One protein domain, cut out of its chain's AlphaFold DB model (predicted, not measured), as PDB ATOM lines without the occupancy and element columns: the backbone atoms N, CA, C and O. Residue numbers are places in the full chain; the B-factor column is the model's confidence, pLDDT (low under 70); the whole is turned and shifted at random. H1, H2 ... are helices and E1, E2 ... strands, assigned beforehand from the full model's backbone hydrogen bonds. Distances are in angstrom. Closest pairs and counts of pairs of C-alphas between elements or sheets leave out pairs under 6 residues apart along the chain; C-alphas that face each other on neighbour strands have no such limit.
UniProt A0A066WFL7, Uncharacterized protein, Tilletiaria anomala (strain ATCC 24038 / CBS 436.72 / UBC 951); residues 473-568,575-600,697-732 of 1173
ATOM      1  N   SER A 473      32.938 -12.056 -13.971       84.56
ATOM      2  CA  SER A 473      33.888 -11.192 -13.265       84.56
ATOM      3  C   SER A 473      33.906 -11.568 -11.788       84.56
ATOM      4  O   SER A 473      32.848 -11.634 -11.168       84.56
ATOM      5  N   VAL A 474      35.088 -11.742 -11.198       85.50
ATOM      6  CA  VAL A 474      35.249 -11.836  -9.739       85.50
ATOM      7  C   VAL A 474      36.110 -10.670  -9.280       85.50
ATOM      8  O   VAL A 474      37.282 -10.566  -9.640       85.50
ATOM      9  N   ARG A 475      35.523  -9.781  -8.479       85.25
ATOM     10  CA  ARG A 475      36.206  -8.649  -7.845       85.25
ATOM     11  C   ARG A 475      36.288  -8.894  -6.346       85.25
ATOM     12  O   ARG A 475      35.372  -9.454  -5.753       85.25
ATOM     13  N   MET A 476      37.381  -8.458  -5.732       85.88
ATOM     14  CA  MET A 476      37.608  -8.590  -4.294       85.88
ATOM     15  C   MET A 476      37.922  -7.234  -3.685       85.88
ATOM     16  O   MET A 476      38.624  -6.423  -4.290       85.88
ATOM     17  N   LYS A 477      37.447  -7.015  -2.461       84.12
ATOM     18  CA  LYS A 477      37.765  -5.841  -1.658       84.12
ATOM     19  C   LYS A 477      37.986  -6.258  -0.209       84.12
ATOM     20  O   LYS A 477      37.103  -6.806   0.445       84.12
ATOM     21  N   THR A 478      39.187  -5.990   0.280       83.31
ATOM     22  CA  THR A 478      39.599  -6.310   1.647       83.31
ATOM     23  C   THR A 478      39.357  -5.103   2.549       83.31
ATOM     24  O   THR A 478      39.748  -3.986   2.210       83.31
ATOM     25  N   HIS A 479      38.730  -5.326   3.701       78.94
ATOM     26  CA  HIS A 479      38.398  -4.310   4.697       78.94
ATOM     27  C   HIS A 479      39.067  -4.652   6.042       78.94
ATOM     28  O   HIS A 479      39.024  -5.791   6.513       78.94
ATOM     29  N   VAL A 480      39.688  -3.641   6.653       64.81
ATOM     30  CA  VAL A 480      40.370  -3.688   7.964       64.81
ATOM     31  C   VAL A 480      39.331  -3.415   9.074       64.81
ATOM     32  O   VAL A 480      38.419  -2.626   8.823       64.81
ATOM     33  N   PRO A 481      39.408  -4.039  10.273       55.69
ATOM     34  CA  PRO A 481      38.313  -4.053  11.251       55.69
ATOM     35  C   PRO A 481      37.830  -2.659  11.675       55.69
ATOM     36  O   PRO A 481      38.621  -1.759  11.976       55.69
ATOM     37  N   ILE A 482      36.505  -2.495  11.690       64.69
ATOM     38  CA  ILE A 482      35.807  -1.201  11.631       64.69
ATOM     39  C   ILE A 482      35.341  -0.772  13.032       64.69
ATOM     40  O   ILE A 482      34.230  -0.287  13.238       64.69
ATOM     41  N   SER A 483      36.213  -0.920  14.030       64.56
ATOM     42  CA  SER A 483      36.016  -0.292  15.336       64.56
ATOM     43  C   SER A 483      37.327  -0.126  16.121       64.56
ATOM     44  O   SER A 483      38.220  -0.977  16.054       64.56
ATOM     45  N   PRO A 484      37.453   0.928  16.954       62.62
ATOM     46  CA  PRO A 484      38.512   1.000  17.963       62.62
ATOM     47  C   PRO A 484      38.465  -0.175  18.955       62.62
ATOM     48  O   PRO A 484      39.503  -0.590  19.463       62.62
ATOM     49  N   GLY A 485      37.272  -0.734  19.203       66.38
ATOM     50  CA  GLY A 485      37.061  -1.874  20.098       66.38
ATOM     51  C   GLY A 485      37.702  -3.171  19.596       66.38
ATOM     52  O   GLY A 485      38.409  -3.824  20.359       66.38
ATOM     53  N   GLU A 486      37.525  -3.517  18.317       69.56
ATOM     54  CA  GLU A 486      38.174  -4.685  17.700       69.56
ATOM     55  C   GLU A 486      39.696  -4.518  17.656       69.56
ATOM     56  O   GLU A 486      40.425  -5.423  18.059       69.56
ATOM     57  N   ARG A 487      40.190  -3.333  17.261       68.12
ATOM     58  CA  ARG A 487      41.635  -3.030  17.205       68.12
ATOM     59  C   ARG A 487      42.331  -3.129  18.570       68.12
ATOM     60  O   ARG A 487      43.511  -3.472  18.627       68.12
ATOM     61  N   LEU A 488      41.611  -2.861  19.662       71.12
ATOM     62  CA  LEU A 488      42.096  -2.979  21.044       71.12
ATOM     63  C   LEU A 488      41.684  -4.298  21.728       71.12
ATOM     64  O   LEU A 488      41.923  -4.477  22.925       71.12
ATOM     65  N   HIS A 489      41.068  -5.236  21.001       69.06
ATOM     66  CA  HIS A 489      40.514  -6.441  21.604       69.06
ATOM     67  C   HIS A 489      41.598  -7.379  22.167       69.06
ATOM     68  O   HIS A 489      42.677  -7.558  21.598       69.06
ATOM     69  N   LYS A 490      41.306  -8.038  23.295       73.81
ATOM     70  CA  LYS A 490      42.269  -8.929  23.969       73.81
ATOM     71  C   LYS A 490      42.664 -10.112  23.078       73.81
ATOM     72  O   LYS A 490      43.849 -10.430  22.973       73.81
ATOM     73  N   SER A 491      41.690 -10.732  22.405       73.50
ATOM     74  CA  SER A 491      41.967 -11.797  21.435       73.50
ATOM     75  C   SER A 491      42.575 -11.228  20.157       73.50
ATOM     76  O   SER A 491      41.950 -10.437  19.451       73.50
ATOM     77  N   HIS A 492      43.768 -11.725  19.839       75.38
ATOM     78  CA  HIS A 492      44.486 -11.495  18.589       75.38
ATOM     79  C   HIS A 492      43.640 -11.776  17.336       75.38
ATOM     80  O   HIS A 492      43.700 -11.035  16.365       75.38
ATOM     81  N   HIS A 493      42.793 -12.806  17.393       75.69
ATOM     82  CA  HIS A 493      41.993 -13.272  16.260       75.69
ATOM     83  C   HIS A 493      40.945 -12.240  15.821       75.69
ATOM     84  O   HIS A 493      40.563 -12.217  14.661       75.69
ATOM     85  N   ILE A 494      40.518 -11.365  16.739       76.44
ATOM     86  CA  ILE A 494      39.602 -10.252  16.462       76.44
ATOM     87  C   ILE A 494      40.381  -8.981  16.079       76.44
ATOM     88  O   ILE A 494      39.934  -8.245  15.207       76.44
ATOM     89  N   ARG A 495      41.580  -8.756  16.648       77.25
ATOM     90  CA  ARG A 495      42.477  -7.651  16.241       77.25
ATOM     91  C   ARG A 495      42.945  -7.764  14.789       77.25
ATOM     92  O   ARG A 495      43.038  -6.750  14.107       77.25
ATOM     93  N   GLU A 496      43.240  -8.984  14.340       77.25
ATOM     94  CA  GLU A 496      43.679  -9.302  12.973       77.25
ATOM     95  C   GLU A 496      42.577  -9.960  12.122       77.25
ATOM     96  O   GLU A 496      42.868 -10.569  11.093       77.25
ATOM     97  N   LYS A 497      41.304  -9.846  12.531       83.50
ATOM     98  CA  LYS A 497      40.169 -10.245  11.689       83.50
ATOM     99  C   LYS A 497      40.205  -9.429  10.398       83.50
ATOM    100  O   LYS A 497      40.308  -8.209  10.452       83.50
ATOM    101  N   VAL A 498      40.069 -10.083   9.251       84.50
ATOM    102  CA  VAL A 498      39.989  -9.429   7.941       84.50
ATOM    103  C   VAL A 498      38.612  -9.695   7.342       84.50
ATOM    104  O   VAL A 498      38.178 -10.841   7.266       84.50
ATOM    105  N   LEU A 499      37.917  -8.644   6.909       85.31
ATOM    106  CA  LEU A 499      36.658  -8.776   6.179       85.31
ATOM    107  C   LEU A 499      36.951  -8.743   4.676       85.31
ATOM    108  O   LEU A 499      37.562  -7.800   4.178       85.31
ATOM    109  N   LEU A 500      36.526  -9.772   3.953       86.56
ATOM    110  CA  LEU A 500      36.703  -9.897   2.512       86.56
ATOM    111  C   LEU A 500      35.339  -9.858   1.826       86.56
ATOM    112  O   LEU A 500      34.516 -10.758   1.985       86.56
ATOM    113  N   GLU A 501      35.127  -8.812   1.043       88.12
ATOM    114  CA  GLU A 501      33.994  -8.670   0.139       88.12
ATOM    115  C   GLU A 501      34.376  -9.229  -1.235       88.12
ATOM    116  O   GLU A 501      35.427  -8.887  -1.783       88.12
ATOM    117  N   VAL A 502      33.530 -10.095  -1.787       88.56
ATOM    118  CA  VAL A 502      33.730 -10.762  -3.078       88.56
ATOM    119  C   VAL A 502      32.495 -10.511  -3.933       88.56
ATOM    120  O   VAL A 502      31.420 -11.026  -3.642       88.56
ATOM    121  N   GLN A 503      32.639  -9.703  -4.978       89.06
ATOM    122  CA  GLN A 503      31.580  -9.399  -5.937       89.06
ATOM    123  C   GLN A 503      31.755 -10.307  -7.159       89.06
ATOM    124  O   GLN A 503      32.767 -10.214  -7.855       89.06
ATOM    125  N   VAL A 504      30.775 -11.175  -7.418       88.50
ATOM    126  CA  VAL A 504      30.718 -12.031  -8.612       88.50
ATOM    127  C   VAL A 504      29.677 -11.459  -9.569       88.50
ATOM    128  O   VAL A 504      28.529 -11.279  -9.177       88.50
ATOM    129  N   SER A 505      30.069 -11.154 -10.805       86.00
ATOM    130  CA  SER A 505      29.223 -10.485 -11.805       86.00
ATOM    131  C   SER A 505      29.097 -11.303 -13.084       86.00
ATOM    132  O   SER A 505      30.113 -11.756 -13.609       86.00
ATOM    133  N   ASN A 506      27.884 -11.434 -13.618       87.69
ATOM    134  CA  ASN A 506      27.631 -12.066 -14.914       87.69
ATOM    135  C   ASN A 506      27.903 -11.055 -16.047       87.69
ATOM    136  O   ASN A 506      27.182 -10.074 -16.192       87.69
ATOM    137  N   LEU A 507      28.953 -11.294 -16.835       82.06
ATOM    138  CA  LEU A 507      29.366 -10.506 -18.003       82.06
ATOM    139  C   LEU A 507      28.911 -11.131 -19.338       82.06
ATOM    140  O   LEU A 507      29.500 -10.847 -20.381       82.06
ATOM    141  N   GLY A 508      27.908 -12.015 -19.326       71.19
ATOM    142  CA  GLY A 508      27.346 -12.597 -20.545       71.19
ATOM    143  C   GLY A 508      26.909 -11.508 -21.530       71.19
ATOM    144  O   GLY A 508      26.123 -10.630 -21.180       71.19
ATOM    145  N   ALA A 509      27.435 -11.549 -22.756       60.22
ATOM    146  CA  ALA A 509      27.198 -10.509 -23.757       60.22
ATOM    147  C   ALA A 509      25.711 -10.429 -24.148       60.22
ATOM    148  O   ALA A 509      25.112 -11.456 -24.464       60.22
ATOM    149  N   GLU A 510      25.141  -9.215 -24.176       52.25
ATOM    150  CA  GLU A 510      23.685  -8.946 -24.248       52.25
ATOM    151  C   GLU A 510      22.903  -9.786 -25.273       52.25
ATOM    152  O   GLU A 510      21.777 -10.188 -24.997       52.25
ATOM    153  N   ALA A 511      23.489 -10.091 -26.434       42.97
ATOM    154  CA  ALA A 511      22.832 -10.845 -27.505       42.97
ATOM    155  C   ALA A 511      22.633 -12.352 -27.223       42.97
ATOM    156  O   ALA A 511      21.891 -13.006 -27.951       42.97
ATOM    157  N   ALA A 512      23.305 -12.916 -26.215       52.78
ATOM    158  CA  ALA A 512      23.244 -14.340 -25.862       52.78
ATOM    159  C   ALA A 512      23.382 -14.576 -24.344       52.78
ATOM    160  O   ALA A 512      23.839 -15.631 -23.900       52.78
ATOM    161  N   ALA A 513      23.051 -13.568 -23.534       60.91
ATOM    162  CA  ALA A 513      23.312 -13.596 -22.106       60.91
ATOM    163  C   ALA A 513      22.323 -14.521 -21.380       60.91
ATOM    164  O   ALA A 513      21.142 -14.214 -21.227       60.91
ATOM    165  N   LEU A 514      22.825 -15.663 -20.917       71.88
ATOM    166  CA  LEU A 514      22.059 -16.663 -20.181       71.88
ATOM    167  C   LEU A 514      22.355 -16.544 -18.670       71.88
ATOM    168  O   LEU A 514      23.494 -16.236 -18.292       71.88
ATOM    169  N   PRO A 515      21.363 -16.752 -17.785       77.06
ATOM    170  CA  PRO A 515      21.593 -16.734 -16.344       77.06
ATOM    171  C   PRO A 515      22.531 -17.872 -15.930       77.06
ATOM    172  O   PRO A 515      22.461 -18.983 -16.454       77.06
ATOM    173  N   MET A 516      23.418 -17.599 -14.977       81.94
ATOM    174  CA  MET A 516      24.378 -18.582 -14.476       81.94
ATOM    175  C   MET A 516      24.062 -18.947 -13.035       81.94
ATOM    176  O   MET A 516      23.695 -18.090 -12.236       81.94
ATOM    177  N   VAL A 517      24.204 -20.225 -12.703       80.62
ATOM    178  CA  VAL A 517      23.875 -20.755 -11.377       80.62
ATOM    179  C   VAL A 517      25.166 -21.049 -10.634       80.62
ATOM    180  O   VAL A 517      25.818 -22.044 -10.930       80.62
ATOM    181  N   ILE A 518      25.546 -20.195  -9.684       83.00
ATOM    182  CA  ILE A 518      26.686 -20.430  -8.793       83.00
ATOM    183  C   ILE A 518      26.337 -21.607  -7.875       83.00
ATOM    184  O   ILE A 518      25.429 -21.512  -7.048       83.00
ATOM    185  N   GLU A 519      27.069 -22.711  -8.023       76.88
ATOM    186  CA  GLU A 519      26.972 -23.888  -7.151       76.88
ATOM    187  C   GLU A 519      27.719 -23.661  -5.832       76.88
ATOM    188  O   GLU A 519      27.302 -24.136  -4.779       76.88
ATOM    189  N   ASP A 520      28.873 -22.986  -5.897       75.81
ATOM    190  CA  ASP A 520      29.862 -23.013  -4.823       75.81
ATOM    191  C   ASP A 520      30.840 -21.833  -4.915       75.81
ATOM    192  O   ASP A 520      31.273 -21.453  -6.007       75.81
ATOM    193  N   ILE A 521      31.237 -21.295  -3.759       77.31
ATOM    194  CA  ILE A 521      32.362 -20.360  -3.630       77.31
ATOM    195  C   ILE A 521      33.180 -20.749  -2.404       77.31
ATOM    196  O   ILE A 521      32.685 -20.718  -1.274       77.31
ATOM    197  N   ARG A 522      34.462 -21.063  -2.614       73.12
ATOM    198  CA  ARG A 522      35.388 -21.488  -1.555       73.12
ATOM    199  C   ARG A 522      36.661 -20.664  -1.556       73.12
ATOM    200  O   ARG A 522      37.186 -20.299  -2.602       73.12
ATOM    201  N   LEU A 523      37.207 -20.452  -0.365       73.25
ATOM    202  CA  LEU A 523      38.486 -19.783  -0.158       73.25
ATOM    203  C   LEU A 523      39.534 -20.830   0.264       73.25
ATOM    204  O   LEU A 523      39.372 -21.519   1.275       73.25
ATOM    205  N   PHE A 524      40.572 -20.978  -0.563       67.25
ATOM    206  CA  PHE A 524      41.671 -21.946  -0.451       67.25
ATOM    207  C   PHE A 524      42.979 -21.245  -0.054       67.25
ATOM    208  O   PHE A 524      43.228 -20.136  -0.514       67.25
ATOM    209  N   ASP A 525      43.845 -21.890   0.731       62.06
ATOM    210  CA  ASP A 525      45.130 -21.308   1.167       62.06
ATOM    211  C   ASP A 525      46.319 -21.726   0.280       62.06
ATOM    212  O   ASP A 525      46.276 -22.762  -0.395       62.06
ATOM    213  N   SER A 526      47.386 -20.921   0.304       53.16
ATOM    214  CA  SER A 526      48.516 -20.940  -0.637       53.16
ATOM    215  C   SER A 526      49.213 -22.287  -0.786       53.16
ATOM    216  O   SER A 526      49.649 -22.637  -1.878       53.16
ATOM    217  N   ASP A 527      49.315 -23.029   0.311       47.78
ATOM    218  CA  ASP A 527      50.143 -24.230   0.423       47.78
ATOM    219  C   ASP A 527      49.339 -25.529   0.208       47.78
ATOM    220  O   ASP A 527      49.856 -26.624   0.427       47.78
ATOM    221  N   SER A 528      48.067 -25.424  -0.198       46.22
ATOM    222  CA  SER A 528      47.142 -26.557  -0.348       46.22
ATOM    223  C   SER A 528      47.188 -27.243  -1.724       46.22
ATOM    224  O   SER A 528      46.158 -27.670  -2.253       46.22
ATOM    225  N   ASP A 529      48.393 -27.424  -2.278       42.31
ATOM    226  CA  ASP A 529      48.605 -28.314  -3.423       42.31
ATOM    227  C   ASP A 529      48.033 -29.706  -3.121       42.31
ATOM    228  O   ASP A 529      48.287 -30.306  -2.069       42.31
ATOM    229  N   ALA A 530      47.220 -30.217  -4.048       46.47
ATOM    230  CA  ALA A 530      46.240 -31.271  -3.768       46.47
ATOM    231  C   ALA A 530      46.832 -32.607  -3.269       46.47
ATOM    232  O   ALA A 530      46.100 -33.423  -2.705       46.47
ATOM    233  N   GLU A 531      48.134 -32.824  -3.458       42.97
ATOM    234  CA  GLU A 531      48.851 -34.040  -3.069       42.97
ATOM    235  C   GLU A 531      49.437 -33.991  -1.645       42.97
ATOM    236  O   GLU A 531      49.739 -35.047  -1.091       42.97
ATOM    237  N   ASN A 532      49.558 -32.816  -1.003       39.16
ATOM    238  CA  ASN A 532      50.212 -32.697   0.308       39.16
ATOM    239  C   ASN A 532      49.427 -31.850   1.330       39.16
ATOM    240  O   ASN A 532      49.890 -30.825   1.828       39.16
ATOM    241  N   ARG A 533      48.244 -32.348   1.717       46.88
ATOM    242  CA  ARG A 533      47.318 -31.772   2.725       46.88
ATOM    243  C   ARG A 533      47.858 -31.685   4.176       46.88
ATOM    244  O   ARG A 533      47.073 -31.665   5.119       46.88
ATOM    245  N   THR A 534      49.173 -31.696   4.396       43.25
ATOM    246  CA  THR A 534      49.783 -31.787   5.739       43.25
ATOM    247  C   THR A 534      49.998 -30.438   6.430       43.25
ATOM    248  O   THR A 534      50.088 -30.388   7.659       43.25
ATOM    249  N   LYS A 535      50.042 -29.333   5.675       48.91
ATOM    250  CA  LYS A 535      50.092 -27.975   6.232       48.91
ATOM    251  C   LYS A 535      48.675 -27.479   6.563       48.91
ATOM    252  O   LYS A 535      47.834 -27.443   5.666       48.91
ATOM    253  N   PRO A 536      48.382 -27.075   7.814       53.97
ATOM    254  CA  PRO A 536      47.133 -26.393   8.130       53.97
ATOM    255  C   PRO A 536      47.167 -24.969   7.569       53.97
ATOM    256  O   PRO A 536      48.194 -24.296   7.671       53.97
ATOM    257  N   SER A 537      46.037 -24.511   7.027       63.38
ATOM    258  CA  SER A 537      45.900 -23.152   6.495       63.38
ATOM    259  C   SER A 537      46.234 -22.087   7.549       63.38
ATOM    260  O   SER A 537      45.896 -22.253   8.729       63.38
ATOM    261  N   ARG A 538      46.874 -20.992   7.114       71.12
ATOM    262  CA  ARG A 538      47.166 -19.798   7.931       71.12
ATOM    263  C   ARG A 538      45.918 -19.003   8.291       71.12
ATOM    264  O   ARG A 538      45.923 -18.337   9.322       71.12
ATOM    265  N   TRP A 539      44.871 -19.100   7.478       76.94
ATOM    266  CA  TRP A 539      43.594 -18.428   7.690       76.94
ATOM    267  C   TRP A 539      42.462 -19.442   7.834       76.94
ATOM    268  O   TRP A 539      42.411 -20.466   7.153       76.94
ATOM    269  N   CYS A 540      41.538 -19.163   8.735       81.62
ATOM    270  CA  CYS A 540      40.240 -19.820   8.843       81.62
ATOM    271  C   CYS A 540      39.167 -18.777   8.521       81.62
ATOM    272  O   CYS A 540      39.362 -17.595   8.791       81.62
ATOM    273  N   TRP A 541      38.060 -19.191   7.913       82.88
ATOM    274  CA  TRP A 541      37.034 -18.275   7.416       82.88
ATOM    275  C   TRP A 541      35.621 -18.760   7.726       82.88
ATOM    276  O   TRP A 541      35.383 -19.961   7.825       82.88
ATOM    277  N   GLU A 542      34.692 -17.816   7.827       82.50
ATOM    278  CA  GLU A 542      33.239 -18.020   7.894       82.50
ATOM    279  C   GLU A 542      32.545 -17.092   6.880       82.50
ATOM    280  O   GLU A 542      33.074 -16.023   6.553       82.50
ATOM    281  N   ARG A 543      31.368 -17.475   6.371       77.19
ATOM    282  CA  ARG A 543      30.509 -16.591   5.566       77.19
ATOM    283  C   ARG A 543      29.647 -15.740   6.499       77.19
ATOM    284  O   ARG A 543      28.939 -16.283   7.339       77.19
ATOM    285  N   VAL A 544      29.686 -14.417   6.362       79.38
ATOM    286  CA  VAL A 544      29.035 -13.482   7.305       79.38
ATOM    287  C   VAL A 544      27.504 -13.590   7.261       79.38
ATOM    288  O   VAL A 544      26.846 -13.425   8.282       79.38
ATOM    289  N   ASP A 545      26.934 -13.910   6.098       68.12
ATOM    290  CA  ASP A 545      25.494 -14.117   5.898       68.12
ATOM    291  C   ASP A 545      25.020 -15.544   6.240       68.12
ATOM    292  O   ASP A 545      23.833 -15.757   6.487       68.12
ATOM    293  N   ARG A 546      25.934 -16.526   6.276       68.38
ATOM    294  CA  ARG A 546      25.670 -17.923   6.671       68.38
ATOM    295  C   ARG A 546      26.881 -18.511   7.421       68.38
ATOM    296  O   ARG A 546      27.647 -19.257   6.809       68.38
ATOM    297  N   PRO A 547      27.053 -18.241   8.730       65.62
ATOM    298  CA  PRO A 547      28.244 -18.652   9.493       65.62
ATOM    299  C   PRO A 547      28.406 -20.175   9.658       65.62
ATOM    300  O   PRO A 547      29.487 -20.654   9.996       65.62
ATOM    301  N   GLU A 548      27.367 -20.962   9.357       62.97
ATOM    302  CA  GLU A 548      27.468 -22.422   9.189       62.97
ATOM    303  C   GLU A 548      28.451 -22.818   8.068       62.97
ATOM    304  O   GLU A 548      29.114 -23.855   8.155       62.97
ATOM    305  N   LEU A 549      28.581 -21.985   7.028       66.44
ATOM    306  CA  LEU A 549      29.541 -22.155   5.940       66.44
ATOM    307  C   LEU A 549      30.896 -21.577   6.365       66.44
ATOM    308  O   LEU A 549      31.147 -20.374   6.275       66.44
ATOM    309  N   ARG A 550      31.771 -22.468   6.834       71.56
ATOM    310  CA  ARG A 550      33.086 -22.140   7.395       71.56
ATOM    311  C   ARG A 550      34.181 -23.115   6.965       71.56
ATOM    312  O   ARG A 550      33.923 -24.248   6.560       71.56
ATOM    313  N   SER A 551      35.423 -22.656   7.054       71.31
ATOM    314  CA  SER A 551      36.627 -23.341   6.581       71.31
ATOM    315  C   SER A 551      36.890 -24.683   7.276       71.31
ATOM    316  O   SER A 551      36.647 -24.835   8.472       71.31
ATOM    317  N   SER A 552      37.489 -25.645   6.571       65.25
ATOM    318  CA  SER A 552      37.754 -26.995   7.100       65.25
ATOM    319  C   SER A 552      38.833 -27.075   8.195       65.25
ATOM    320  O   SER A 552      38.972 -28.122   8.826       65.25
ATOM    321  N   ASN A 553      39.578 -25.991   8.436       64.62
ATOM    322  CA  ASN A 553      40.512 -25.814   9.555       64.62
ATOM    323  C   ASN A 553      39.907 -25.046  10.749       64.62
ATOM    324  O   ASN A 553      40.635 -24.743  11.695       64.62
ATOM    325  N   TRP A 554      38.608 -24.728  10.722       72.69
ATOM    326  CA  TRP A 554      37.904 -24.152  11.868       72.69
ATOM    327  C   TRP A 554      37.903 -25.121  13.064       72.69
ATOM    328  O   TRP A 554      37.949 -26.340  12.885       72.69
ATOM    329  N   SER A 555      37.858 -24.597  14.292       71.25
ATOM    330  CA  SER A 555      37.934 -25.407  15.517       71.25
ATOM    331  C   SER A 555      37.061 -24.858  16.645       71.25
ATOM    332  O   SER A 555      36.830 -23.656  16.728       71.25
ATOM    333  N   GLU A 556      36.633 -25.729  17.559       63.72
ATOM    334  CA  GLU A 556      35.812 -25.377  18.733       63.72
ATOM    335  C   GLU A 556      36.482 -24.316  19.628       63.72
ATOM    336  O   GLU A 556      35.826 -23.425  20.166       63.72
ATOM    337  N   GLY A 557      37.815 -24.357  19.743       64.88
ATOM    338  CA  GLY A 557      38.588 -23.340  20.460       64.88
ATOM    339  C   GLY A 557      38.567 -21.961  19.788       64.88
ATOM    340  O   GLY A 557      38.740 -20.956  20.472       64.88
ATOM    341  N   LEU A 558      38.322 -21.903  18.473       68.75
ATOM    342  CA  LEU A 558      38.085 -20.658  17.744       68.75
ATOM    343  C   LEU A 558      36.623 -20.207  17.871       68.75
ATOM    344  O   LEU A 558      36.396 -19.017  18.056       68.75
ATOM    345  N   ASP A 559      35.650 -21.129  17.871       69.94
ATOM    346  CA  ASP A 559      34.237 -20.802  18.132       69.94
ATOM    347  C   ASP A 559      34.062 -20.057  19.455       69.94
ATOM    348  O   ASP A 559      33.502 -18.963  19.479       69.94
ATOM    349  N   VAL A 560      34.624 -20.584  20.546       68.19
ATOM    350  CA  VAL A 560      34.570 -19.926  21.861       68.19
ATOM    351  C   VAL A 560      35.256 -18.549  21.841       68.19
ATOM    352  O   VAL A 560      34.839 -17.639  22.555       68.19
ATOM    353  N   LEU A 561      36.289 -18.372  21.011       69.69
ATOM    354  CA  LEU A 561      37.110 -17.159  20.948       69.69
ATOM    355  C   LEU A 561      36.548 -16.061  20.023       69.69
ATOM    356  O   LEU A 561      36.904 -14.893  20.195       69.69
ATOM    357  N   VAL A 562      35.702 -16.434  19.057       71.00
ATOM    358  CA  VAL A 562      35.033 -15.544  18.090       71.00
ATOM    359  C   VAL A 562      33.583 -15.271  18.502       71.00
ATOM    360  O   VAL A 562      33.167 -14.117  18.547       71.00
ATOM    361  N   HIS A 563      32.830 -16.317  18.853       73.75
ATOM    362  CA  HIS A 563      31.391 -16.267  19.137       73.75
ATOM    363  C   HIS A 563      31.046 -16.213  20.635       73.75
ATOM    364  O   HIS A 563      29.883 -16.021  20.990       73.75
ATOM    365  N   GLY A 564      32.017 -16.401  21.537       59.28
ATOM    366  CA  GLY A 564      31.828 -16.260  22.990       59.28
ATOM    367  C   GLY A 564      30.954 -17.331  23.663       59.28
ATOM    368  O   GLY A 564      30.732 -17.259  24.871       59.28
ATOM    369  N   LYS A 565      30.474 -18.329  22.915       54.41
ATOM    370  CA  LYS A 565      29.685 -19.475  23.395       54.41
ATOM    371  C   LYS A 565      30.405 -20.783  23.042       54.41
ATOM    372  O   LYS A 565      31.090 -20.854  22.025       54.41
ATOM    373  N   GLN A 566      30.219 -21.835  23.842       48.00
ATOM    374  CA  GLN A 566      30.531 -23.198  23.394       48.00
ATOM    375  C   GLN A 566      29.479 -23.610  22.358       48.00
ATOM    376  O   GLN A 566      28.312 -23.791  22.697       48.00
ATOM    377  N   ALA A 567      29.878 -23.690  21.090       46.12
ATOM    378  CA  ALA A 567      28.997 -24.105  20.005       46.12
ATOM    379  C   ALA A 567      28.865 -25.636  19.966       46.12
ATOM    380  O   ALA A 567      29.857 -26.353  20.099       46.12
ATOM    381  N   ALA A 568      27.649 -26.138  19.739       44.00
ATOM    382  CA  ALA A 568      27.434 -27.555  19.459       44.00
ATOM    383  C   ALA A 568      28.131 -27.950  18.143       44.00
ATOM    384  O   ALA A 568      28.171 -27.178  17.183       44.00
ATOM    385  N   ASP A 575      26.665 -27.262   1.604       46.03
ATOM    386  CA  ASP A 575      25.854 -27.024   0.411       46.03
ATOM    387  C   ASP A 575      25.220 -25.631   0.561       46.03
ATOM    388  O   ASP A 575      24.261 -25.429   1.311       46.03
ATOM    389  N   CYS A 576      25.800 -24.623  -0.099       49.69
ATOM    390  CA  CYS A 576      25.067 -23.389  -0.361       49.69
ATOM    391  C   CYS A 576      24.051 -23.688  -1.465       49.69
ATOM    392  O   CYS A 576      24.435 -24.177  -2.523       49.69
ATOM    393  N   GLY A 577      22.766 -23.408  -1.220       56.06
ATOM    394  CA  GLY A 577      21.744 -23.563  -2.254       56.06
ATOM    395  C   GLY A 577      22.111 -22.752  -3.509       56.06
ATOM    396  O   GLY A 577      22.656 -21.653  -3.353       56.06
ATOM    397  N   PRO A 578      21.856 -23.282  -4.718       69.00
ATOM    398  CA  PRO A 578      22.301 -22.689  -5.977       69.00
ATOM    399  C   PRO A 578      21.851 -21.230  -6.122       69.00
ATOM    400  O   PRO A 578      20.660 -20.930  -6.055       69.00
ATOM    401  N   ILE A 579      22.803 -20.319  -6.342       76.62
ATOM    402  CA  ILE A 579      22.529 -18.883  -6.494       76.62
ATOM    403  C   ILE A 579      22.497 -18.552  -7.982       76.62
ATOM    404  O   ILE A 579      23.534 -18.548  -8.646       76.62
ATOM    405  N   MET A 580      21.311 -18.260  -8.507       79.56
ATOM    406  CA  MET A 580      21.166 -17.736  -9.863       79.56
ATOM    407  C   MET A 580      21.648 -16.279  -9.919       79.56
ATOM    408  O   MET A 580      21.314 -15.482  -9.047       79.56
ATOM    409  N   VAL A 581      22.427 -15.946 -10.948       80.94
ATOM    410  CA  VAL A 581      22.898 -14.591 -11.263       80.94
ATOM    411  C   VAL A 581      22.521 -14.293 -12.711       80.94
ATOM    412  O   VAL A 581      23.050 -14.914 -13.646       80.94
ATOM    413  N   LEU A 582      21.577 -13.373 -12.906       81.31
ATOM    414  CA  LEU A 582      21.089 -12.998 -14.231       81.31
ATOM    415  C   LEU A 582      22.161 -12.190 -14.995       81.31
ATOM    416  O   LEU A 582      23.111 -11.689 -14.388       81.31
ATOM    417  N   PRO A 583      22.055 -12.059 -16.329       80.62
ATOM    418  CA  PRO A 583      22.900 -11.168 -17.123       80.62
ATOM    419  C   PRO A 583      23.093  -9.777 -16.512       80.62
ATOM    420  O   PRO A 583      22.128  -9.139 -16.102       80.62
ATOM    421  N   ASN A 584      24.338  -9.295 -16.494       80.25
ATOM    422  CA  ASN A 584      24.751  -7.998 -15.942       80.25
ATOM    423  C   ASN A 584      24.504  -7.785 -14.432       80.25
ATOM    424  O   ASN A 584      24.899  -6.744 -13.901       80.25
ATOM    425  N   GLU A 585      23.930  -8.748 -13.705       83.44
ATOM    426  CA  GLU A 585      23.828  -8.679 -12.245       83.44
ATOM    427  C   GLU A 585      25.171  -8.949 -11.557       83.44
ATOM    428  O   GLU A 585      26.070  -9.609 -12.093       83.44
ATOM    429  N   SER A 586      25.293  -8.466 -10.316       84.69
ATOM    430  CA  SER A 586      26.424  -8.770  -9.442       84.69
ATOM    431  C   SER A 586      25.982  -9.166  -8.040       84.69
ATOM    432  O   SER A 586      25.363  -8.365  -7.339       84.69
ATOM    433  N   TYR A 587      26.374 -10.359  -7.606       84.19
ATOM    434  CA  TYR A 587      26.111 -10.869  -6.267       84.19
ATOM    435  C   TYR A 587      27.313 -10.613  -5.347       84.19
ATOM    436  O   TYR A 587      28.458 -10.855  -5.735       84.19
ATOM    437  N   HIS A 588      27.067 -10.126  -4.129       85.50
ATOM    438  CA  HIS A 588      28.112  -9.835  -3.141       85.50
ATOM    439  C   HIS A 588      28.141 -10.916  -2.055       85.50
ATOM    440  O   HIS A 588      27.126 -11.232  -1.438       85.50
ATOM    441  N   PHE A 589      29.329 -11.452  -1.796       84.50
ATOM    442  CA  PHE A 589      29.608 -12.427  -0.749       84.50
ATOM    443  C   PHE A 589      30.545 -11.800   0.281       84.50
ATOM    444  O   PHE A 589      31.524 -11.144  -0.080       84.50
ATOM    445  N   LEU A 590      30.260 -12.004   1.566       85.75
ATOM    446  CA  LEU A 590      31.054 -11.465   2.669       85.75
ATOM    447  C   LEU A 590      31.671 -12.616   3.462       85.75
ATOM    448  O   LEU A 590      30.957 -13.453   4.012       85.75
ATOM    449  N   PHE A 591      32.997 -12.634   3.546       85.94
ATOM    450  CA  PHE A 591      33.762 -13.599   4.329       85.94
ATOM    451  C   PHE A 591      34.482 -12.886   5.473       85.94
ATOM    452  O   PHE A 591      35.095 -11.836   5.281       85.94
ATOM    453  N   ALA A 592      34.450 -13.476   6.664       86.56
ATOM    454  CA  ALA A 592      35.272 -13.063   7.791       86.56
ATOM    455  C   ALA A 592      36.433 -14.052   7.943       86.56
ATOM    456  O   ALA A 592      36.218 -15.232   8.218       86.56
ATOM    457  N   LEU A 593      37.657 -13.572   7.726       87.00
ATOM    458  CA  LEU A 593      38.895 -14.330   7.860       87.00
ATOM    459  C   LEU A 593      39.531 -14.047   9.225       87.00
ATOM    460  O   LEU A 593      39.642 -12.898   9.650       87.00
ATOM    461  N   TYR A 594      40.009 -15.103   9.874       84.81
ATOM    462  CA  TYR A 594      40.676 -15.089  11.172       84.81
ATOM    463  C   TYR A 594      42.027 -15.808  11.062       84.81
ATOM    464  O   TYR A 594      42.111 -16.817  10.351       84.81
ATOM    465  N   PRO A 595      43.080 -15.353  11.762       80.88
ATOM    466  CA  PRO A 595      44.348 -16.072  11.797       80.88
ATOM    467  C   PRO A 595      44.175 -17.444  12.464       80.88
ATOM    468  O   PRO A 595      43.492 -17.587  13.474       80.88
ATOM    469  N   SER A 596      44.808 -18.464  11.899       70.69
ATOM    470  CA  SER A 596      44.790 -19.844  12.388       70.69
ATOM    471  C   SER A 596      45.715 -20.008  13.600       70.69
ATOM    472  O   SER A 596      46.839 -19.505  13.602       70.69
ATOM    473  N   THR A 597      45.272 -20.754  14.617       61.97
ATOM    474  CA  THR A 597      45.782 -20.776  16.013       61.97
ATOM    475  C   THR A 597      47.234 -21.256  16.232       61.97
ATOM    476  O   THR A 597      47.634 -21.525  17.364       61.97
ATOM    477  N   LYS A 598      48.048 -21.382  15.174       52.81
ATOM    478  CA  LYS A 598      49.469 -21.776  15.237       52.81
ATOM    479  C   LYS A 598      50.459 -20.613  15.111       52.81
ATOM    480  O   LYS A 598      51.652 -20.833  15.324       52.81
ATOM    481  N   THR A 599      50.015 -19.397  14.794       46.44
ATOM    482  CA  THR A 599      50.853 -18.197  14.949       46.44
ATOM    483  C   THR A 599      50.974 -17.824  16.430       46.44
ATOM    484  O   THR A 599      50.034 -17.957  17.211       46.44
ATOM    485  N   GLN A 600      52.181 -17.439  16.852       40.97
ATOM    486  CA  GLN A 600      52.504 -17.205  18.264       40.97
ATOM    487  C   GLN A 600      51.828 -15.931  18.800       40.97
ATOM    488  O   GLN A 600      51.507 -15.031  18.031       40.97
ATOM    489  N   PHE A 697      56.123   1.207   6.364       58.41
ATOM    490  CA  PHE A 697      56.372  -0.078   5.711       58.41
ATOM    491  C   PHE A 697      55.066  -0.840   5.479       58.41
ATOM    492  O   PHE A 697      54.114  -0.733   6.250       58.41
ATOM    493  N   THR A 698      55.017  -1.618   4.398       66.12
ATOM    494  CA  THR A 698      53.846  -2.429   4.044       66.12
ATOM    495  C   THR A 698      54.154  -3.899   4.300       66.12
ATOM    496  O   THR A 698      55.068  -4.446   3.685       66.12
ATOM    497  N   ILE A 699      53.400  -4.546   5.191       68.94
ATOM    498  CA  ILE A 699      53.405  -6.006   5.322       68.94
ATOM    499  C   ILE A 699      52.365  -6.557   4.349       68.94
ATOM    500  O   ILE A 699      51.180  -6.263   4.484       68.94
ATOM    501  N   SER A 700      52.810  -7.354   3.378       68.75
ATOM    502  CA  SER A 700      51.940  -8.044   2.422       68.75
ATOM    503  C   SER A 700      51.788  -9.511   2.832       68.75
ATOM    504  O   SER A 700      52.755 -10.276   2.802       68.75
ATOM    505  N   THR A 701      50.584  -9.903   3.247       72.31
ATOM    506  CA  THR A 701      50.273 -11.237   3.786       72.31
ATOM    507  C   THR A 701      49.353 -11.994   2.826       72.31
ATOM    508  O   THR A 701      48.287 -11.470   2.506       72.31
ATOM    509  N   PRO A 702      49.687 -13.219   2.375       75.62
ATOM    510  CA  PRO A 702      48.769 -14.008   1.556       75.62
ATOM    511  C   PRO A 702      47.516 -14.369   2.360       75.62
ATOM    512  O   PRO A 702      47.619 -14.799   3.512       75.62
ATOM    513  N   LEU A 703      46.345 -14.180   1.747       74.50
ATOM    514  CA  LEU A 703      45.050 -14.599   2.296       74.50
ATOM    515  C   LEU A 703      44.540 -15.898   1.657       74.50
ATOM    516  O   LEU A 703      43.822 -16.650   2.312       74.50
ATOM    517  N   GLY A 704      44.908 -16.158   0.397       75.62
ATOM    518  CA  GLY A 704      44.560 -17.382  -0.322       75.62
ATOM    519  C   GLY A 704      44.256 -17.164  -1.808       75.62
ATOM    520  O   GLY A 704      44.733 -16.213  -2.427       75.62
ATOM    521  N   LYS A 705      43.432 -18.056  -2.362       80.38
ATOM    522  CA  LYS A 705      42.777 -18.003  -3.680       80.38
ATOM    523  C   LYS A 705      41.274 -18.248  -3.500       80.38
ATOM    524  O   LYS A 705      40.887 -18.973  -2.583       80.38
ATOM    525  N   ILE A 706      40.440 -17.723  -4.393       82.44
ATOM    526  CA  ILE A 706      39.009 -18.052  -4.459       82.44
ATOM    527  C   ILE A 706      38.773 -19.063  -5.589       82.44
ATOM    528  O   ILE A 706      39.349 -18.944  -6.667       82.44
ATOM    529  N   ASP A 707      37.950 -20.070  -5.319       79.81
ATOM    530  CA  ASP A 707      37.387 -21.050  -6.255       79.81
ATOM    531  C   ASP A 707      35.896 -20.713  -6.399       79.81
ATOM    532  O   ASP A 707      35.185 -20.690  -5.391       79.81
ATOM    533  N   VAL A 708      35.448 -20.398  -7.616       81.88
ATOM    534  CA  VAL A 708      34.037 -20.161  -7.959       81.88
ATOM    535  C   VAL A 708      33.593 -21.229  -8.949       81.88
ATOM    536  O   VAL A 708      34.252 -21.454  -9.970       81.88
ATOM    537  N   ARG A 709      32.452 -21.862  -8.666       81.25
ATOM    538  CA  ARG A 709      31.833 -22.878  -9.527       81.25
ATOM    539  C   ARG A 709      30.433 -22.465  -9.889       81.25
ATOM    540  O   ARG A 709      29.672 -22.016  -9.032       81.25
ATOM    541  N   TRP A 710      30.098 -22.641 -11.155       80.88
ATOM    542  CA  TRP A 710      28.777 -22.332 -11.666       80.88
ATOM    543  C   TRP A 710      28.385 -23.292 -12.779       80.88
ATOM    544  O   TRP A 710      29.238 -23.966 -13.359       80.88
ATOM    545  N   ARG A 711      27.093 -23.304 -13.108       76.75
ATOM    546  CA  ARG A 711      26.587 -23.858 -14.363       76.75
ATOM    547  C   ARG A 711      26.091 -22.767 -15.298       76.75
ATOM    548  O   ARG A 711      25.547 -21.755 -14.848       76.75
ATOM    549  N   THR A 712      26.237 -23.003 -16.596       73.50
ATOM    550  CA  THR A 712      25.425 -22.335 -17.626       73.50
ATOM    551  C   THR A 712      23.990 -22.885 -17.595       73.50
ATOM    552  O   THR A 712      23.741 -23.939 -17.004       73.50
ATOM    553  N   THR A 713      23.028 -22.232 -18.260       64.25
ATOM    554  CA  THR A 713      21.662 -22.786 -18.417       64.25
ATOM    555  C   THR A 713      21.630 -24.143 -19.114       64.25
ATOM    556  O   THR A 713      20.706 -24.915 -18.887       64.25
ATOM    557  N   MET A 714      22.640 -24.454 -19.932       66.06
ATOM    558  CA  MET A 714      22.775 -25.747 -20.613       66.06
ATOM    559  C   MET A 714      23.318 -26.851 -19.688       66.06
ATOM    560  O   MET A 714      23.614 -27.952 -20.142       66.06
ATOM    561  N   GLY A 715      23.489 -26.562 -18.394       63.31
ATOM    562  CA  GLY A 715      23.999 -27.500 -17.397       63.31
ATOM    563  C   GLY A 715      25.518 -27.692 -17.422       63.31
ATOM    564  O   GLY A 715      26.029 -28.467 -16.613       63.31
ATOM    565  N   GLU A 716      26.256 -26.991 -18.292       65.50
ATOM    566  CA  GLU A 716      27.719 -27.075 -18.333       65.50
ATOM    567  C   GLU A 716      28.313 -26.529 -17.031       65.50
ATOM    568  O   GLU A 716      28.201 -25.337 -16.751       65.50
ATOM    569  N   ALA A 717      28.962 -27.393 -16.246       65.88
ATOM    570  CA  ALA A 717      29.685 -26.988 -15.045       65.88
ATOM    571  C   ALA A 717      31.055 -26.385 -15.402       65.88
ATOM    572  O   ALA A 717      31.849 -26.997 -16.128       65.88
ATOM    573  N   CYS A 718      31.332 -25.202 -14.859       70.94
ATOM    574  CA  CYS A 718      32.501 -24.373 -15.142       70.94
ATOM    575  C   CYS A 718      33.215 -23.962 -13.842       70.94
ATOM    576  O   CYS A 718      32.608 -23.937 -12.766       70.94
ATOM    577  N   HIS A 719      34.521 -23.676 -13.923       78.50
ATOM    578  CA  HIS A 719      35.372 -23.536 -12.734       78.50
ATOM    579  C   HIS A 719      36.448 -22.455 -12.883       78.50
ATOM    580  O   HIS A 719      37.410 -22.620 -13.626       78.50
ATOM    581  N   LEU A 720      36.323 -21.379 -12.107       80.00
ATOM    582  CA  LEU A 720      37.240 -20.241 -12.108       80.00
ATOM    583  C   LEU A 720      38.025 -20.234 -10.799       80.00
ATOM    584  O   LEU A 720      37.438 -20.102  -9.722       80.00
ATOM    585  N   GLN A 721      39.353 -20.321 -10.889       77.62
ATOM    586  CA  GLN A 721      40.225 -20.134  -9.734       77.62
ATOM    587  C   GLN A 721      41.001 -18.824  -9.868       77.62
ATOM    588  O   GLN A 721      41.737 -18.597 -10.826       77.62
ATOM    589  N   THR A 722      40.853 -17.943  -8.885       76.44
ATOM    590  CA  THR A 722      41.512 -16.636  -8.903       76.44
ATOM    591  C   THR A 722      43.011 -16.768  -8.613       76.44
ATOM    592  O   THR A 722      43.437 -17.711  -7.931       76.44
ATOM    593  N   PRO A 723      43.841 -15.797  -9.044       73.25
ATOM    594  CA  PRO A 723      45.207 -15.681  -8.545       73.25
ATOM    595  C   PRO A 723      45.242 -15.522  -7.016       73.25
ATOM    596  O   PRO A 723      44.226 -15.243  -6.368       73.25
ATOM    597  N   MET A 724      46.439 -15.695  -6.448       76.75
ATOM    598  CA  MET A 724      46.687 -15.453  -5.027       76.75
ATOM    599  C   MET A 724      46.408 -13.983  -4.700       76.75
ATOM    600  O   MET A 724      46.983 -13.104  -5.343       76.75
ATOM    601  N   PHE A 725      45.572 -13.714  -3.699       76.75
ATOM    602  CA  PHE A 725      45.320 -12.355  -3.224       76.75
ATOM    603  C   PHE A 725      46.019 -12.094  -1.884       76.75
ATOM    604  O   PHE A 725      46.159 -12.973  -1.026       76.75
ATOM    605  N   MET A 726      46.504 -10.861  -1.743       77.62
ATOM    606  CA  MET A 726      47.372 -10.414  -0.658       77.62
ATOM    607  C   MET A 726      46.682  -9.304   0.139       77.62
ATOM    608  O   MET A 726      46.025  -8.435  -0.433       77.62
ATOM    609  N   HIS A 727      46.861  -9.308   1.455       76.94
ATOM    610  CA  HIS A 727      46.464  -8.228   2.348       76.94
ATOM    611  C   HIS A 727      47.668  -7.340   2.649       76.94
ATOM    612  O   HIS A 727      48.632  -7.800   3.261       76.94
ATOM    613  N   GLU A 728      47.610  -6.078   2.231       72.75
ATOM    614  CA  GLU A 728      48.655  -5.087   2.497       72.75
ATOM    615  C   GLU A 728      48.310  -4.220   3.711       72.75
ATOM    616  O   GLU A 728      47.514  -3.284   3.625       72.75
ATOM    617  N   VAL A 729      48.955  -4.503   4.843       66.88
ATOM    618  CA  VAL A 729      48.887  -3.662   6.042       66.88
ATOM    619  C   VAL A 729      49.992  -2.615   5.968       66.88
ATOM    620  O   VAL A 729      51.179  -2.933   6.057       66.88
ATOM    621  N   LYS A 730      49.603  -1.347   5.815       61.50
ATOM    622  CA  LYS A 730      50.516  -0.203   5.905       61.50
ATOM    623  C   LYS A 730      50.686   0.193   7.366       61.50
ATOM    624  O   LYS A 730      49.723   0.593   8.015       61.50
ATOM    625  N   HIS A 731      51.908   0.088   7.870       62.56
ATOM    626  CA  HIS A 731      52.283   0.566   9.192       62.56
ATOM    627  C   HIS A 731      52.850   1.979   9.073       62.56
ATOM    628  O   HIS A 731      53.822   2.209   8.355       62.56
ATOM    629  N   GLU A 732      52.236   2.925   9.779       45.66
ATOM    630  CA  GLU A 732      52.766   4.279   9.937       45.66
ATOM    631  C   GLU A 732      53.991   4.265  10.865       45.66
ATOM    632  O   GLU A 732      54.107   3.413  11.752       45.66
TER     633      GLU A 732
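Overview. This is residues 473 to 568, 575 to 600 and 697 to 732 of the 1173 residues of an uncharacterized protein of Tilletiaria anomala (strain ATCC 24038 / CBS 436.72 / UBC 951) (UniProt A0A066WFL7). Two strongly twisted sheets lie partly face to face as a loose sandwich, E1, E2, E6 and E4 in one and E3, E5, E7, E8 and E9 in the other, while the short helices H1, H2 and H3 gather at one end. The loop between E2 and E3 lies at the opposite end of the longest axis, and residues 529 to 534 stick out. The printed part has 158 residues, with three named helices and nine named strands in the order E1 H1 H2 E2 E3 E4 H3 E5 E6 E7 E8 E9, and its class is mostly strand. The first sheet runs E1 - E2 - E6 - E4 and the second is branched at E7; the neighbours in both are antiparallel. The whole is compact, with a radius of gyration of the C-alphas of 17.3 A and spans of 54 by 38 by 32 A.

Arrangement. Begin at residue 473 and set E1, residues 473 to 479, beside E2, residues 498 to 506: they are antiparallel at 161 degrees, with N 477 and O 501 2.8 A apart, within hydrogen-bond range. E6, residues 586 to 595, is antiparallel to E2 at 156 degrees, with N 500 and O 591 2.8 A apart. E4, residues 539 to 543, is antiparallel to E6 at 140 degrees, with N 542 and O 592 3.0 A apart; E1 and E4 are the edge strands. H1, residues 484 to 487, and H2, residues 492 to 495, touch only at the corner by their link, where the closest C-alphas, of Arg 487 and Arg 495, are 4.8 A apart. H2 only grazes this sheet; its closest C-alphas to E6 are those of His 493 and Tyr 594, at 5.6 A. H2 and H3, residues 556 to 563, only just touch, with 3 pairs of C-alphas within 8 A, the closest being Ile 494 and Val 562 at 7.2 A. In H3, 3 of 4 O i to N i+4 pairs are within hydrogen-bond range; H1 and H2 are too short for such a pair. Turn next to E7, residues 697 to 711, whose pairing is staggered. On one side of it, beside residues 704 to 711, is E3, residues 516 to 524, at 145 degrees, with N 707 and O 522 2.8 A apart. On the other side are E8, residues 717 to 721, which forms a hairpin with E7 and has N 708 and O 720 2.9 A apart, and E9, residues 725 to 731, with N 701 and O 727 2.9 A apart. E3 bends by 56 degrees at residue 519, and E5, residues 579 to 581, is beside its residues 516 to 518, with N 518 and O 579 2.8 A apart. Between the sheets, E3 and E6 are near each other, with 5 pairs of C-alphas within 10 A. The closest C-alphas of E4 and E7, those of Trp 539 and Leu 703, are 6.8 A apart.

Along the chain. Find C-alpha 473 at (33.888, -11.192, -13.265); from there E1 runs 19.8 A. H1 and H2 follow, then E2 covers 26.1 A and E3 22.5 A. E4 and H3 come next, and after the three residues of E5, E6 runs 28.7 A to C-alpha 595 at (44.348, -16.072, 11.797). E7 is the longest strand, 43.1 A from C-alpha 697 at (56.372, -0.078, 5.711). E8 follows, and E9 spans 19.2 A, ending at C-alpha 731 at (52.283, 0.566, 9.192).

Size, cuts and confidence. The two C-alphas farthest apart, those of Lys 490 and Ala 511, are 55.1 A apart. Residues 569 to 574 are not printed, with 19.1 A between C-alphas 568 and 575; residues 601 to 696 are not printed, with 21.6 A between C-alphas 600 and 697. The links E3 to E4 and E4 to H3 are long. Mean pLDDT of the printed part is 70.5, and 67 residues are under 70, among them residues 480 to 487 and 524 to 537.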